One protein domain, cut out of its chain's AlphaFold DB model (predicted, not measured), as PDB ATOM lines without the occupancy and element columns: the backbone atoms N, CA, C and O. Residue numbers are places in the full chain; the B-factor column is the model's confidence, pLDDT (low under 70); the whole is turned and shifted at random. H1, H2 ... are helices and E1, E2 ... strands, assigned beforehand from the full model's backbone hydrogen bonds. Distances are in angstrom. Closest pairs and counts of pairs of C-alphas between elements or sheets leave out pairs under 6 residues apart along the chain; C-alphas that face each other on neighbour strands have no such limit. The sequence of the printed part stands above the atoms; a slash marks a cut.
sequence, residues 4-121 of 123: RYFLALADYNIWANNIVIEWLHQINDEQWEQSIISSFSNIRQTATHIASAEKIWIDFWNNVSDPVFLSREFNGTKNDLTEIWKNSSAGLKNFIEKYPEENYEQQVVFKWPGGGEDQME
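Overview. This is residues 4 to 121 of the 123 residues of a protein of Chitinophaga sp. CF418 (UniProt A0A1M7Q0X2). Three long helices, H1, H3 and H5, pack side by side as a small bundle, their centres making a triangle, with H5 touching both of the others and H1 running the other way from H3 and H5. Short H2 sits at one end of this bundle by the first residues of H3, short H4 packs on H3, and a small two-stranded hairpin, E1 and E2, has E1 by the last residues of H3. The printed part has 118 residues with five named helices and then two named strands, H1 H2 H3 H4 H5 E1 E2, and the sheet E1 - E2 is antiparallel. The class is mostly helix; the whole is compact, with a radius of gyration of the C-alphas of 15.5 A and spans of 48 by 34 by 23 A.

Arrangement. Begin with H1, residues 4 to 24, and set it beside H5, residues 78 to 98: they touch, closest at the C-alphas of Ala 10 and Lys 93, 5.3 A apart, at a shallow tilt of 8 degrees, opposite ways. H2, residues 29 to 33, touches residues 43 to 44 alone of H3, residues 43 to 61; the closest C-alphas, Trp 32 and Ile 43, are 5.4 A apart. H3 is the hub, touching three helices, and H1 and H3 are near each other. H3 touches H5 at the C-alphas of Ala 51 and Trp 85, the closest, 4.9 A apart, at a shallow tilt of 31 degrees, the same way. H4, residues 70 to 73, touches residues 45 to 52 alone of H3, closest at the C-alphas of Ser 52 and Leu 70, 4.9 A apart, while H4 and H5 are apart. Look next at E1, residues 109 to 112, and E2, residues 116 to 119, an antiparallel hairpin at 148 degrees: N 110 and O 118 are 2.9 A apart and N 112 and O 116 are 3.0 A apart, both within hydrogen-bond range. The closest C-alphas of H3 and E1, Phe 60 and Phe 110, are 6.2 A apart. In H1, H2, H3 and H5 every O i to N i+4 pair is within hydrogen-bond range; H4 is too short for such a pair.

Along the chain. Find C-alpha 4 at (207.571, 172.667, 118.338); from there H1 runs 30.1 A to C-alpha 24. H2 measures 6.2 A. H3 starts at C-alpha 43, (182.433, 155.041, 106.842), and runs 27.5 A. After H4, 5.1 A long, H5 runs 30.3 A. E1 spans 10.1 A, and E2 spans 10.5 A to C-alpha 119 at (202.515, 173.933, 93.897).

Size, cuts and confidence. Look for the two C-alphas farthest apart at Glu 30 and Glu 102, 48.2 A. The printed part has no cut, and no link is long. Its mean pLDDT is 92.8; find the values under 70 at residue 113 and residues 120 to 121 of this model.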
ATOM      1  N   ARG A   4     208.310 172.991 117.108       97.00
ATOM      2  CA  ARG A   4     207.571 172.667 118.338       97.00
ATOM      3  C   ARG A   4     206.056 172.750 118.132       97.00
ATOM      4  O   ARG A   4     205.335 171.893 118.632       97.00
ATOM      5  N   TYR A   5     205.582 173.764 117.409       96.62
ATOM      6  CA  TYR A   5     204.164 173.901 117.073       96.62
ATOM      7  C   TYR A   5     203.678 172.736 116.200       96.62
ATOM      8  O   TYR A   5     202.674 172.108 116.528       96.62
ATOM      9  N   PHE A   6     204.415 172.394 115.141       96.38
ATOM     10  CA  PHE A   6     204.036 171.292 114.252       96.38
ATOM     11  C   PHE A   6     204.124 169.917 114.923       96.38
ATOM     12  O   PHE A   6     203.260 169.079 114.687       96.38
ATOM     13  N   LEU A   7     205.094 169.693 115.813       98.00
ATOM     14  CA  LEU A   7     205.174 168.467 116.611       98.00
ATOM     15  C   LEU A   7     203.964 168.317 117.538       98.00
ATOM     16  O   LEU A   7     203.402 167.229 117.616       98.00
ATOM     17  N   ALA A   8     203.514 169.401 118.176       98.31
ATOM     18  CA  ALA A   8     202.308 169.369 119.001       98.31
ATOM     19  C   ALA A   8     201.048 169.042 118.175       98.31
ATOM     20  O   ALA A   8     200.195 168.284 118.633       98.31
ATOM     21  N   LEU A   9     200.943 169.571 116.948       97.94
ATOM     22  CA  LEU A   9     199.861 169.210 116.027       97.94
ATOM     23  C   LEU A   9     199.945 167.747 115.579       97.94
ATOM     24  O   LEU A   9     198.920 167.075 115.542       97.94
ATOM     25  N   ALA A  10     201.142 167.241 115.278       97.81
ATOM     26  CA  ALA A  10     201.335 165.843 114.900       97.81
ATOM     27  C   ALA A  10     200.984 164.887 116.052       97.81
ATOM     28  O   ALA A  10     200.321 163.877 115.827       97.81
ATOM     29  N   ASP A  11     201.354 165.231 117.290       98.56
ATOM     30  CA  ASP A  11     200.975 164.476 118.489       98.56
ATOM     31  C   ASP A  11     199.460 164.462 118.703       98.56
ATOM     32  O   ASP A  11     198.877 163.407 118.969       98.56
ATOM     33  N   TYR A  12     198.808 165.615 118.533       98.50
ATOM     34  CA  TYR A  12     197.352 165.701 118.579       98.50
ATOM     35  C   TYR A  12     196.699 164.855 117.479       98.50
ATOM     36  O   TYR A  12     195.753 164.121 117.760       98.50
ATOM     37  N   ASN A  13     197.217 164.914 116.248       98.00
ATOM     38  CA  ASN A  13     196.694 164.142 115.123       98.00
ATOM     39  C   ASN A  13     196.799 162.633 115.383       98.00
ATOM     40  O   ASN A  13     195.820 161.915 115.217       98.00
ATOM     41  N   ILE A  14     197.947 162.157 115.883       98.50
ATOM     42  CA  ILE A  14     198.138 160.753 116.283       98.50
ATOM     43  C   ILE A  14     197.128 160.349 117.363       98.50
ATOM     44  O   ILE A  14     196.499 159.297 117.254       98.50
ATOM     45  N   TRP A  15     196.958 161.168 118.404       98.62
ATOM     46  CA  TRP A  15     195.993 160.900 119.473       98.62
ATOM     47  C   TRP A  15     194.555 160.810 118.940       98.62
ATOM     48  O   TRP A  15     193.855 159.838 119.226       98.62
ATOM     49  N   ALA A  16     194.135 161.779 118.124       98.56
ATOM     50  CA  ALA A  16     192.793 161.826 117.557       98.56
ATOM     51  C   ALA A  16     192.534 160.643 116.611       98.56
ATOM     52  O   ALA A  16     191.512 159.963 116.730       98.56
ATOM     53  N   ASN A  17     193.483 160.346 115.721       98.38
ATOM     54  CA  ASN A  17     193.381 159.222 114.795       98.38
ATOM     55  C   ASN A  17     193.314 157.887 115.542       98.38
ATOM     56  O   ASN A  17     192.523 157.027 115.164       98.38
ATOM     57  N   ASN A  18     194.070 157.716 116.632       98.44
ATOM     58  CA  ASN A  18     193.995 156.500 117.446       98.44
ATOM     59  C   ASN A  18     192.601 156.289 118.049       98.44
ATOM     60  O   ASN A  18     192.096 155.175 117.966       98.44
ATOM     61  N   ILE A  19     191.946 157.338 118.560       98.62
ATOM     62  CA  ILE A  19     190.560 157.241 119.056       98.62
ATOM     63  C   ILE A  19     189.617 156.776 117.941       98.62
ATOM     64  O   ILE A  19     188.802 155.873 118.143       98.62
ATOM     65  N   VAL A  20     189.729 157.375 116.752       98.38
ATOM     66  CA  VAL A  20     188.894 157.001 115.602       98.38
ATOM     67  C   VAL A  20     189.151 155.551 115.200       98.38
ATOM     68  O   VAL A  20     188.207 154.786 115.031       98.38
ATOM     69  N   ILE A  21     190.414 155.144 115.086       98.44
ATOM     70  CA  ILE A  21     190.793 153.785 114.692       98.44
ATOM     71  C   ILE A  21     190.323 152.751 115.722       98.44
ATOM     72  O   ILE A  21     189.803 151.704 115.340       98.44
ATOM     73  N   GLU A  22     190.459 153.034 117.016       98.44
ATOM     74  CA  GLU A  22     189.938 152.172 118.082       98.44
ATOM     75  C   GLU A  22     188.427 151.976 117.957       98.44
ATOM     76  O   GLU A  22     187.943 150.849 118.065       98.44
ATOM     77  N   TRP A  23     187.685 153.040 117.649       98.44
ATOM     78  CA  TRP A  23     186.254 152.946 117.382       98.44
ATOM     79  C   TRP A  23     185.942 152.150 116.102       98.44
ATOM     80  O   TRP A  23     185.048 151.304 116.102       98.44
ATOM     81  N   LEU A  24     186.720 152.325 115.026       98.25
ATOM     82  CA  LEU A  24     186.562 151.559 113.780       98.25
ATOM     83  C   LEU A  24     186.763 150.047 113.976       98.25
ATOM     84  O   LEU A  24     186.163 149.238 113.262       98.25
ATOM     85  N   HIS A  25     187.576 149.635 114.950       97.56
ATOM     86  CA  HIS A  25     187.729 148.222 115.298       97.56
ATOM     87  C   HIS A  25     186.498 147.629 116.006       97.56
ATOM     88  O   HIS A  25     186.357 146.408 116.026       97.56
ATOM     89  N   GLN A  26     185.595 148.456 116.541       98.00
ATOM     90  CA  GLN A  26     184.388 148.004 117.246       98.00
ATOM     91  C   GLN A  26     183.187 147.790 116.318       98.00
ATOM     92  O   GLN A  26     182.277 147.038 116.663       98.00
ATOM     93  N   ILE A  27     183.164 148.441 115.152       98.00
ATOM     94  CA  ILE A  27     182.062 148.312 114.191       98.00
ATOM     95  C   ILE A  27     182.211 147.051 113.333       98.00
ATOM     96  O   ILE A  27     183.324 146.607 113.046       98.00
ATOM     97  N   ASN A  28     181.093 146.478 112.894       97.50
ATOM     98  CA  ASN A  28     181.089 145.315 112.004       97.50
ATOM     99  C   ASN A  28     181.186 145.723 110.516       97.50
ATOM    100  O   ASN A  28     181.206 146.909 110.183       97.50
ATOM    101  N   ASP A  29     181.261 144.737 109.620       96.00
ATOM    102  CA  ASP A  29     181.390 144.983 108.175       96.00
ATOM    103  C   ASP A  29     180.132 145.623 107.565       96.00
ATOM    104  O   ASP A  29     180.234 146.436 106.648       96.00
ATOM    105  N   GLU A  30     178.947 145.324 108.108       97.38
ATOM    106  CA  GLU A  30     177.690 145.952 107.680       97.38
ATOM    107  C   GLU A  30     177.715 147.461 107.954       97.38
ATOM    108  O   GLU A  30     177.441 148.255 107.061       97.38
ATOM    109  N   GLN A  31     178.123 147.865 109.159       97.69
ATOM    110  CA  GLN A  31     178.275 149.266 109.556       97.69
ATOM    111  C   GLN A  31     179.392 149.968 108.774       97.69
ATOM    112  O   GLN A  31     179.264 151.140 108.430       97.69
ATOM    113  N   TRP A  32     180.486 149.259 108.484       97.19
ATOM    114  CA  TRP A  32     181.616 149.780 107.714       97.19
ATOM    115  C   TRP A  32     181.222 150.184 106.285       97.19
ATOM    116  O   TRP A  32     181.631 151.250 105.810       97.19
ATOM    117  N   GLU A  33     180.395 149.362 105.631       96.56
ATOM    118  CA  GLU A  33     179.927 149.577 104.256       96.56
ATOM    119  C   GLU A  33     178.574 150.297 104.163       96.56
ATOM    120  O   GLU A  33     178.149 150.663 103.062       96.56
ATOM    121  N   GLN A  34     177.900 150.530 105.294       97.44
ATOM    122  CA  GLN A  34     176.559 151.107 105.343       97.44
ATOM    123  C   GLN A  34     176.484 152.437 104.587       97.44
ATOM    124  O   GLN A  34     177.185 153.398 104.911       97.44
ATOM    125  N   SER A  35     175.564 152.506 103.622       97.38
ATOM    126  CA  SER A  35     175.310 153.723 102.853       97.38
ATOM    127  C   SER A  35     174.634 154.803 103.707       97.38
ATOM    128  O   SER A  35     173.630 154.542 104.375       97.38
ATOM    129  N   ILE A  36     175.173 156.022 103.675       95.19
ATOM    130  CA  ILE A  36     174.682 157.206 104.391       95.19
ATOM    131  C   ILE A  36     174.736 158.405 103.435       95.19
ATOM    132  O   ILE A  36     175.700 158.574 102.692       95.19
ATOM    133  N   ILE A  37     173.717 159.269 103.456       94.75
ATOM    134  CA  ILE A  37     173.734 160.520 102.684       94.75
ATOM    135  C   ILE A  37     174.694 161.500 103.369       94.75
ATOM    136  O   ILE A  37     174.363 162.093 104.395       94.75
ATOM    137  N   SER A  38     175.892 161.641 102.810       92.81
ATOM    138  CA  SER A  38     176.955 162.533 103.283       92.81
ATOM    139  C   SER A  38     177.930 162.838 102.132       92.81
ATOM    140  O   SER A  38     177.740 162.355 101.016       92.81
ATOM    141  N   SER A  39     178.970 163.640 102.377       92.88
ATOM    142  CA  SER A  39     180.027 163.936 101.393       92.88
ATOM    143  C   SER A  39     180.752 162.677 100.902       92.88
ATOM    144  O   SER A  39     181.106 162.593  99.730       92.88
ATOM    145  N   PHE A  40     180.934 161.697 101.790       94.69
ATOM    146  CA  PHE A  40     181.341 160.332 101.461       94.69
ATOM    147  C   PHE A  40     180.214 159.391 101.866       94.69
ATOM    148  O   PHE A  40     179.670 159.512 102.963       94.69
ATOM    149  N   SER A  41     179.865 158.450 100.996       94.31
ATOM    150  CA  SER A  41     178.620 157.696 101.125       94.31
ATOM    151  C   SER A  41     178.672 156.571 102.156       94.31
ATOM    152  O   SER A  41     177.663 155.905 102.338       94.31
ATOM    153  N   ASN A  42     179.807 156.326 102.817       96.19
ATOM    154  CA  ASN A  42     179.918 155.402 103.949       96.19
ATOM    155  C   ASN A  42     181.176 155.668 104.802       96.19
ATOM    156  O   ASN A  42     182.027 156.510 104.473       96.19
ATOM    157  N   ILE A  43     181.292 154.941 105.920       97.31
ATOM    158  CA  ILE A  43     182.433 155.041 106.842       97.31
ATOM    159  C   ILE A  43     183.723 154.625 106.132       97.31
ATOM    160  O   ILE A  43     184.724 155.336 106.247       97.31
ATOM    161  N   ARG A  44     183.691 153.539 105.344       96.81
ATOM    162  CA  ARG A  44     184.842 153.087 104.552       96.81
ATOM    163  C   ARG A  44     185.434 154.202 103.699       96.81
ATOM    164  O   ARG A  44     186.641 154.428 103.750       96.81
ATOM    165  N   GLN A  45     184.613 154.911 102.933       96.38
ATOM    166  CA  GLN A  45     185.051 155.985 102.044       96.38
ATOM    167  C   GLN A  45     185.604 157.175 102.825       96.38
ATOM    168  O   GLN A  45     186.631 157.726 102.439       96.38
ATOM    169  N   THR A  46     184.977 157.529 103.951       97.06
ATOM    170  CA  THR A  46     185.451 158.621 104.813       97.06
ATOM    171  C   THR A  46     186.821 158.297 105.410       97.06
ATOM    172  O   THR A  46     187.762 159.075 105.270       97.06
ATOM    173  N   ALA A  47     186.962 157.121 106.025       97.56
ATOM    174  CA  ALA A  47     188.226 156.669 106.598       97.56
ATOM    175  C   ALA A  47     189.309 156.519 105.517       97.56
ATOM    176  O   ALA A  47     190.447 156.936 105.724       97.56
ATOM    177  N   THR A  48     188.950 155.992 104.338       97.56
ATOM    178  CA  THR A  48     189.880 155.871 103.204       97.56
ATOM    179  C   THR A  48     190.349 157.238 102.737       97.56
ATOM    180  O   THR A  48     191.531 157.411 102.461       97.56
ATOM    181  N   HIS A  49     189.458 158.229 102.676       96.44
ATOM    182  CA  HIS A  49     189.821 159.584 102.284       96.44
ATOM    183  C   HIS A  49     190.809 160.227 103.265       96.44
ATOM    184  O   HIS A  49     191.824 160.764 102.825       96.44
ATOM    185  N   ILE A  50     190.559 160.124 104.575       97.06
ATOM    186  CA  ILE A  50     191.444 160.702 105.598       97.06
ATOM    187  C   ILE A  50     192.822 160.028 105.564       97.06
ATOM    188  O   ILE A  50     193.837 160.713 105.437       97.06
ATOM    189  N   ALA A  51     192.862 158.692 105.581       97.44
ATOM    190  CA  ALA A  51     194.112 157.940 105.487       97.44
ATOM    191  C   ALA A  51     194.860 158.234 104.171       97.44
ATOM    192  O   ALA A  51     196.081 158.375 104.169       97.44
ATOM    193  N   SER A  52     194.133 158.379 103.054       96.25
ATOM    194  CA  SER A  52     194.704 158.749 101.754       96.25
ATOM    195  C   SER A  52     195.353 160.124 101.789       96.25
ATOM    196  O   SER A  52     196.430 160.276 101.222       96.25
ATOM    197  N   ALA A  53     194.701 161.118 102.396       94.69
ATOM    198  CA  ALA A  53     195.212 162.481 102.467       94.69
ATOM    199  C   ALA A  53     196.497 162.544 103.300       94.69
ATOM    200  O   ALA A  53     197.481 163.151 102.889       94.69
ATOM    201  N   GLU A  54     196.522 161.865 104.444       95.56
ATOM    202  CA  GLU A  54     197.709 161.833 105.294       95.56
ATOM    203  C   GLU A  54     198.874 161.099 104.616       95.56
ATOM    204  O   GLU A  54     199.998 161.604 104.590       95.56
ATOM    205  N   LYS A  55     198.601 159.950 103.982       95.56
ATOM    206  CA  LYS A  55     199.617 159.177 103.259       95.56
ATOM    207  C   LYS A  55     200.204 159.942 102.073       95.56
ATOM    208  O   LYS A  55     201.423 159.959 101.916       95.56
ATOM    209  N   ILE A  56     199.361 160.566 101.247       93.50
ATOM    210  CA  ILE A  56     199.829 161.207 100.013       93.50
ATOM    211  C   ILE A  56     200.706 162.428 100.298       93.50
ATOM    212  O   ILE A  56     201.719 162.621  99.632       93.50
ATOM    213  N   TRP A  57     200.383 163.222 101.324       92.19
ATOM    214  CA  TRP A  57     201.218 164.367 101.697       92.19
ATOM    215  C   TRP A  57     202.597 163.940 102.187       92.19
ATOM    216  O   TRP A  57     203.595 164.555 101.819       92.19
ATOM    217  N   ILE A  58     202.677 162.842 102.942       93.06
ATOM    218  CA  ILE A  58     203.962 162.257 103.335       93.06
ATOM    219  C   ILE A  58     204.750 161.814 102.103       93.06
ATOM    220  O   ILE A  58     205.955 162.058 102.046       93.06
ATOM    221  N   ASP A  59     204.101 161.203 101.112       92.31
ATOM    222  CA  ASP A  59     204.769 160.794  99.873       92.31
ATOM    223  C   ASP A  59     205.311 161.991  99.090       92.31
ATOM    224  O   ASP A  59     206.467 161.964  98.662       92.31
ATOM    225  N   PHE A  60     204.524 163.063  98.964       90.62
ATOM    226  CA  PHE A  60     204.964 164.298  98.315       90.62
ATOM    227  C   PHE A  60     206.155 164.925  99.035       90.62
ATOM    228  O   PHE A  60     207.164 165.231  98.406       90.62
ATOM    229  N   TRP A  61     206.094 165.053 100.359       89.12
ATOM    230  CA  TRP A  61     207.189 165.634 101.132       89.12
ATOM    231  C   TRP A  61     208.466 164.786 101.127       89.12
ATOM    232  O   TRP A  61     209.566 165.328 101.225       89.12
ATOM    233  N   ASN A  62     208.345 163.465 100.972       88.19
ATOM    234  CA  ASN A  62     209.490 162.566 100.814       88.19
ATOM    235  C   ASN A  62     209.931 162.385  99.351       88.19
ATOM    236  O   ASN A  62     210.848 161.606  99.099       88.19
ATOM    237  N   ASN A  63     209.322 163.099  98.396       87.56
ATOM    238  CA  ASN A  63     209.598 162.979  96.961       87.56
ATOM    239  C   ASN A  63     209.527 161.525  96.454       87.56
ATOM    240  O   ASN A  63     210.364 161.085  95.662       87.56
ATOM    241  N   VAL A  64     208.546 160.756  96.934       89.00
ATOM    242  CA  VAL A  64     208.321 159.380  96.474       89.00
ATOM    243  C   VAL A  64     207.967 159.404  94.985       89.00
ATOM    244  O   VAL A  64     207.098 160.160  94.558       89.00
ATOM    245  N   SER A  65     208.645 158.576  94.182       84.75
ATOM    246  CA  SER A  65     208.523 158.589  92.716       84.75
ATOM    247  C   SER A  65     207.148 158.168  92.197       84.75
ATOM    248  O   SER A  65     206.773 158.561  91.096       84.75
ATOM    249  N   ASP A  66     206.431 157.357  92.974       85.56
ATOM    250  CA  ASP A  66     205.092 156.858  92.666       85.56
ATOM    251  C   ASP A  66     204.204 156.988  93.919       85.56
ATOM    252  O   ASP A  66     204.119 156.063  94.732       85.56
ATOM    253  N   PRO A  67     203.668 158.193  94.179       87.75
ATOM    254  CA  PRO A  67     202.931 158.482  95.401       87.75
ATOM    255  C   PRO A  67     201.545 157.814  95.365       87.75
ATOM    256  O   PRO A  67     200.851 157.835  94.348       87.75
ATOM    257  N   VAL A  68     201.126 157.214  96.484       84.75
ATOM    258  CA  VAL A  68     199.971 156.297  96.503       84.75
ATOM    259  C   VAL A  68     198.670 157.022  96.846       84.75
ATOM    260  O   VAL A  68     198.497 157.544  97.949       84.75
ATOM    261  N   PHE A  69     197.691 156.963  95.940       88.69
ATOM    262  CA  PHE A  69     196.357 157.539  96.139       88.69
ATOM    263  C   PHE A  69     195.351 156.478  96.590       88.69
ATOM    264  O   PHE A  69     194.555 155.971  95.795       88.69
ATOM    265  N   LEU A  70     195.335 156.181  97.893       92.69
ATOM    266  CA  LEU A  70     194.424 155.183  98.477       92.69
ATOM    267  C   LEU A  70     192.955 155.446  98.109       92.69
ATOM    268  O   LEU A  70     192.212 154.515  97.825       92.69
ATOM    269  N   SER A  71     192.534 156.708  98.026       88.25
ATOM    270  CA  SER A  71     191.162 157.065  97.632       88.25
ATOM    271  C   SER A  71     190.742 156.588  96.230       88.25
ATOM    272  O   SER A  71     189.544 156.511  95.964       88.25
ATOM    273  N   ARG A  72     191.689 156.254  95.341       86.06
ATOM    274  CA  ARG A  72     191.414 155.681  94.013       86.06
ATOM    275  C   ARG A  72     191.655 154.180  93.934       86.06
ATOM    276  O   ARG A  72     190.918 153.492  93.235       86.06
ATOM    277  N   GLU A  73     192.690 153.694  94.606       86.44
ATOM    278  CA  GLU A  73     193.240 152.357  94.347       86.44
ATOM    279  C   GLU A  73     193.011 151.369  95.494       86.44
ATOM    280  O   GLU A  73     193.207 150.167  95.327       86.44
ATOM    281  N   PHE A  74     192.574 151.843  96.666       93.25
ATOM    282  CA  PHE A  74     192.495 151.002  97.851       93.25
ATOM    283  C   PHE A  74     191.370 149.959  97.768       93.25
ATOM    284  O   PHE A  74     190.175 150.266  97.818       93.25
ATOM    285  N   ASN A  75     191.774 148.693  97.721       93.00
ATOM    286  CA  ASN A  75     190.911 147.513  97.729       93.00
ATOM    287  C   ASN A  75     191.186 146.576  98.923       93.00
ATOM    288  O   ASN A  75     190.676 145.458  98.947       93.00
ATOM    289  N   GLY A  76     191.983 147.031  99.895       94.44
ATOM    290  CA  GLY A  76     192.307 146.282 101.105       94.44
ATOM    291  C   GLY A  76     191.174 146.257 102.133       94.44
ATOM    292  O   GLY A  76     190.110 146.864 101.969       94.44
ATOM    293  N   THR A  77     191.427 145.545 103.225       96.00
ATOM    294  CA  THR A  77     190.515 145.396 104.360       96.00
ATOM    295  C   THR A  77     190.521 146.629 105.266       96.00
ATOM    296  O   THR A  77     191.407 147.483 105.206       96.00
ATOM    297  N   LYS A  78     189.550 146.704 106.184       96.69
ATOM    298  CA  LYS A  78     189.530 147.726 107.240       96.69
ATOM    299  C   LYS A  78     190.826 147.740 108.065       96.69
ATOM    300  O   LYS A  78     191.304 148.817 108.401       96.69
ATOM    301  N   ASN A  79     191.400 146.571 108.359       96.88
ATOM    302  CA  ASN A  79     192.644 146.474 109.128       96.88
ATOM    303  C   ASN A  79     193.853 146.980 108.332       96.88
ATOM    304  O   ASN A  79     194.667 147.710 108.889       96.88
ATOM    305  N   ASP A  80     193.928 146.665 107.035       97.44
ATOM    306  CA  ASP A  80     194.993 147.190 106.169       97.44
ATOM    307  C   ASP A  80     194.949 148.723 106.147       97.44
ATOM    308  O   ASP A  80     195.973 149.395 106.273       97.44
ATOM    309  N   LEU A  81     193.743 149.295 106.051       98.00
ATOM    310  CA  LEU A  81     193.571 150.742 106.041       98.00
ATOM    311  C   LEU A  81     194.002 151.386 107.361       98.00
ATOM    312  O   LEU A  81     194.696 152.400 107.345       98.00
ATOM    313  N   THR A  82     193.582 150.831 108.503       97.94
ATOM    314  CA  THR A  82     193.923 151.409 109.808       97.94
ATOM    315  C   THR A  82     195.411 151.277 110.120       97.94
ATOM    316  O   THR A  82     195.970 152.168 110.759       97.94
ATOM    317  N   GLU A  83     196.079 150.230 109.634       98.06
ATOM    318  CA  GLU A  83     197.535 150.099 109.721       98.06
ATOM    319  C   GLU A  83     198.253 151.148 108.862       98.06
ATOM    320  O   GLU A  83     199.133 151.854 109.362       98.06
ATOM    321  N   ILE A  84     197.839 151.325 107.600       97.38
ATOM    322  CA  ILE A  84     198.381 152.379 106.726       97.38
ATOM    323  C   ILE A  84     198.186 153.756 107.363       97.38
ATOM    324  O   ILE A  84     199.107 154.577 107.354       97.38
ATOM    325  N   TRP A  85     197.016 154.007 107.953       97.94
ATOM    326  CA  TRP A  85     196.717 155.270 108.615       97.94
ATOM    327  C   TRP A  85     197.634 155.509 109.825       97.94
ATOM    328  O   TRP A  85     198.290 156.546 109.887       97.94
ATOM    329  N   LYS A  86     197.795 154.526 110.724       98.00
ATOM    330  CA  LYS A  86     198.727 154.622 111.869       98.00
ATOM    331  C   LYS A  86     200.162 154.895 111.429       98.00
ATOM    332  O   LYS A  86     200.828 155.768 111.989       98.00
ATOM    333  N   ASN A  87     200.626 154.167 110.416       97.19
ATOM    334  CA  ASN A  87     201.972 154.327 109.874       97.19
ATOM    335  C   ASN A  87     202.161 155.710 109.244       97.19
ATOM    336  O   ASN A  87     203.217 156.320 109.414       97.19
ATOM    337  N   SER A  88     201.129 156.237 108.583       96.81
ATOM    338  CA  SER A  88     201.135 157.597 108.043       96.81
ATOM    339  C   SER A  88     201.218 158.627 109.172       96.81
ATOM    340  O   SER A  88     202.109 159.466 109.155       96.81
ATOM    341  N   SER A  89     200.421 158.509 110.236       97.75
ATOM    342  CA  SER A  89     200.500 159.446 111.369       97.75
ATOM    343  C   SER A  89     201.847 159.445 112.083       97.75
ATOM    344  O   SER A  89     202.381 160.509 112.407       97.75
ATOM    345  N   ALA A  90     202.461 158.274 112.261       97.31
ATOM    346  CA  ALA A  90     203.835 158.193 112.751       97.31
ATOM    347  C   ALA A  90     204.839 158.816 111.758       97.31
ATOM    348  O   ALA A  90     205.768 159.518 112.167       97.31
ATOM    349  N   GLY A  91     204.636 158.593 110.456       96.25
ATOM    350  CA  GLY A  91     205.434 159.157 109.370       96.25
ATOM    351  C   GLY A  91     205.410 160.686 109.332       96.25
ATOM    352  O   GLY A  91     206.471 161.293 109.221       96.25
ATOM    353  N   LEU A  92     204.240 161.306 109.512       96.38
ATOM    354  CA  LEU A  92     204.074 162.761 109.601       96.38
ATOM    355  C   LEU A  92     204.925 163.349 110.731       96.38
ATOM    356  O   LEU A  92     205.703 164.278 110.515       96.38
ATOM    357  N   LYS A  93     204.812 162.785 111.940       97.62
ATOM    358  CA  LYS A  93     205.589 163.249 113.097       97.62
ATOM    359  C   LYS A  93     207.093 163.105 112.859       97.62
ATOM    360  O   LYS A  93     207.845 164.048 113.092       97.62
ATOM    361  N   ASN A  94     207.517 161.945 112.360       97.12
ATOM    362  CA  ASN A  94     208.915 161.650 112.040       97.12
ATOM    363  C   ASN A  94     209.472 162.601 110.966       97.12
ATOM    364  O   ASN A  94     210.610 163.056 111.070       97.12
ATOM    365  N   PHE A  95     208.661 162.940 109.959       95.38
ATOM    366  CA  PHE A  95     209.024 163.931 108.953       95.38
ATOM    367  C   PHE A  95     209.271 165.296 109.604       95.38
ATOM    368  O   PHE A  95     210.368 165.828 109.478       95.38
ATOM    369  N   ILE A  96     208.317 165.821 110.381       95.56
ATOM    370  CA  ILE A  96     208.445 167.126 111.060       95.56
ATOM    371  C   ILE A  96     209.669 167.174 111.987       95.56
ATOM    372  O   ILE A  96     210.377 168.184 112.037       95.56
ATOM    373  N   GLU A  97     209.930 166.093 112.724       96.44
ATOM    374  CA  GLU A  97     211.064 165.995 113.643       96.44
ATOM    375  C   GLU A  97     212.402 166.164 112.909       96.44
ATOM    376  O   GLU A  97     213.263 166.943 113.339       96.44
ATOM    377  N   LYS A  98     212.547 165.499 111.759       95.62
ATOM    378  CA  LYS A  98     213.775 165.488 110.954       95.62
ATOM    379  C   LYS A  98     213.892 166.658 109.985       95.62
ATOM    380  O   LYS A  98     215.011 167.018 109.627       95.62
ATOM    381  N   TYR A  99     212.779 167.250 109.564       94.25
ATOM    382  CA  TYR A  99     212.789 168.295 108.550       94.25
ATOM    383  C   TYR A  99     213.353 169.613 109.125       94.25
ATOM    384  O   TYR A  99     212.949 170.016 110.227       94.25
ATOM    385  N   PRO A 100     214.315 170.271 108.454       93.69
ATOM    386  CA  PRO A 100     214.893 171.532 108.925       93.69
ATOM    387  C   PRO A 100     213.867 172.676 108.892       93.69
ATOM    388  O   PRO A 100     213.082 172.769 107.949       93.69
ATOM    389  N   GLU A 101     213.857 173.539 109.916       92.94
ATOM    390  CA  GLU A 101     212.892 174.654 109.993       92.94
ATOM    391  C   GLU A 101     213.123 175.687 108.884       92.94
ATOM    392  O   GLU A 101     212.172 176.268 108.369       92.94
ATOM    393  N   GLU A 102     214.376 175.875 108.473       92.88
ATOM    394  CA  GLU A 102     214.776 176.761 107.379       92.88
ATOM    395  C   GLU A 102     214.151 176.384 106.026       92.88
ATOM    396  O   GLU A 102     214.053 177.231 105.142       92.88
ATOM    397  N   ASN A 103     213.679 175.143 105.878       90.56
ATOM    398  CA  ASN A 103     213.061 174.647 104.652       90.56
ATOM    399  C   ASN A 103     211.525 174.653 104.714       90.56
ATOM    400  O   ASN A 103     210.881 174.135 103.804       90.56
ATOM    401  N   TYR A 104     210.909 175.193 105.772       88.31
ATOM    402  CA  TYR A 104     209.445 175.181 105.922       88.31
ATOM    403  C   TYR A 104     208.718 176.021 104.868       88.31
ATOM    404  O   TYR A 104     207.563 175.736 104.572       88.31
ATOM    405  N   GLU A 105     209.391 177.014 104.291       86.38
ATOM    406  CA  GLU A 105     208.865 177.853 103.203       86.38
ATOM    407  C   GLU A 105     209.220 177.301 101.813       86.38
ATOM    408  O   GLU A 105     208.901 177.910 100.791       86.38
ATOM    409  N   GLN A 106     209.899 176.149 101.746       86.12
ATOM    410  CA  GLN A 106     210.226 175.525 100.474       86.12
ATOM    411  C   GLN A 106     208.941 175.089  99.765       86.12
ATOM    412  O   GLN A 106     208.088 174.411 100.339       86.12
ATOM    413  N   GLN A 107     208.835 175.438  98.485       82.69
ATOM    414  CA  GLN A 107     207.723 175.010  97.650       82.69
ATOM    415  C   GLN A 107     207.689 173.487  97.526       82.69
ATOM    416  O   GLN A 107     208.696 172.839  97.224       82.69
ATOM    417  N   VAL A 108     206.496 172.931  97.720       82.62
ATOM    418  CA  VAL A 108     206.205 171.522  97.473       82.62
ATOM    419  C   VAL A 108     205.439 171.446  96.163       82.62
ATOM    420  O   VAL A 108     204.296 171.897  96.086       82.62
ATOM    421  N   VAL A 109     206.089 170.891  95.141       83.81
ATOM    422  CA  VAL A 109     205.460 170.576  93.856       83.81
ATOM    423  C   VAL A 109     204.871 169.179  93.955       83.81
ATOM    424  O   VAL A 109     205.560 168.238  94.350       83.81
ATOM    425  N   PHE A 110     203.602 169.029  93.595       84.31
ATOM    426  CA  PHE A 110     202.930 167.739  93.617       84.31
ATOM    427  C   PHE A 110     202.170 167.492  92.320       84.31
ATOM    428  O   PHE A 110     201.612 168.395  91.702       84.31
ATOM    429  N   LYS A 111     202.143 166.225  91.911       82.62
ATOM    430  CA  LYS A 111     201.393 165.766  90.744       82.62
ATOM    431  C   LYS A 111     200.165 165.027  91.215       82.62
ATOM    432  O   LYS A 111     200.274 164.121  92.041       82.62
ATOM    433  N   TRP A 112     198.999 165.394  90.695       76.00
ATOM    434  CA  TRP A 112     197.761 164.719  91.060       76.00
ATOM    435  C   TRP A 112     197.315 163.721  89.986       76.00
ATOM    436  O   TRP A 112     197.723 163.792  88.818       76.00
ATOM    437  N   PRO A 113     196.436 162.775  90.352       67.25
ATOM    438  CA  PRO A 113     196.019 161.714  89.454       67.25
ATOM    439  C   PRO A 113     195.212 162.276  88.277       67.25
ATOM    440  O   PRO A 113     194.075 162.733  88.436       67.25
ATOM    441  N   GLY A 114     195.798 162.224  87.082       70.50
ATOM    442  CA  GLY A 114     195.299 162.912  85.884       70.50
ATOM    443  C   GLY A 114     196.372 163.713  85.140       70.50
ATOM    444  O   GLY A 114     196.091 164.210  84.055       70.50
ATOM    445  N   GLY A 115     197.591 163.802  85.687       73.69
ATOM    446  CA  GLY A 115     198.762 164.366  85.002       73.69
ATOM    447  C   GLY A 115     198.949 165.872  85.180       73.69
ATOM    448  O   GLY A 115     199.826 166.443  84.541       73.69
ATOM    449  N   GLY A 116     198.145 166.511  86.032       79.44
ATOM    450  CA  GLY A 116     198.374 167.897  86.421       79.44
ATOM    451  C   GLY A 116     199.442 168.013  87.506       79.44
ATOM    452  O   GLY A 116     199.643 167.085  88.295       79.44
ATOM    453  N   GLU A 117     200.129 169.147  87.511       85.88
ATOM    454  CA  GLU A 117     201.159 169.525  88.476       85.88
ATOM    455  C   GLU A 117     200.734 170.841  89.125       85.88
ATOM    456  O   GLU A 117     200.316 171.760  88.418       85.88
ATOM    457  N   ASP A 118     200.778 170.900  90.457       82.81
ATOM    458  CA  ASP A 118     200.520 172.114  91.233       82.81
ATOM    459  C   ASP A 118     201.655 172.358  92.221       82.81
ATOM    460  O   ASP A 118     202.479 171.480  92.499       82.81
ATOM    461  N   GLN A 119     201.639 173.548  92.805       81.19
ATOM    462  CA  GLN A 119     202.515 173.933  93.897       81.19
ATOM    463  C   GLN A 119     201.695 174.459  95.073       81.19
ATOM    464  O   GLN A 119     200.700 175.159  94.901       81.19
ATOM    465  N   MET A 120     202.128 174.159  96.297       69.94
ATOM    466  CA  MET A 120     201.571 174.841  97.464       69.94
ATOM    467  C   MET A 120     202.128 176.274  97.508       69.94
ATOM    468  O   MET A 120     203.306 176.472  97.807       69.94
ATOM    469  N   GLU A 121     201.303 177.268  97.169       64.25
ATOM    470  CA  GLU A 121     201.676 178.682  97.282       64.25
ATOM    471  C   GLU A 121     201.635 179.125  98.750       64.25
ATOM    472  O   GLU A 121     200.600 179.044  99.414       64.25
TER     473      GLU A 121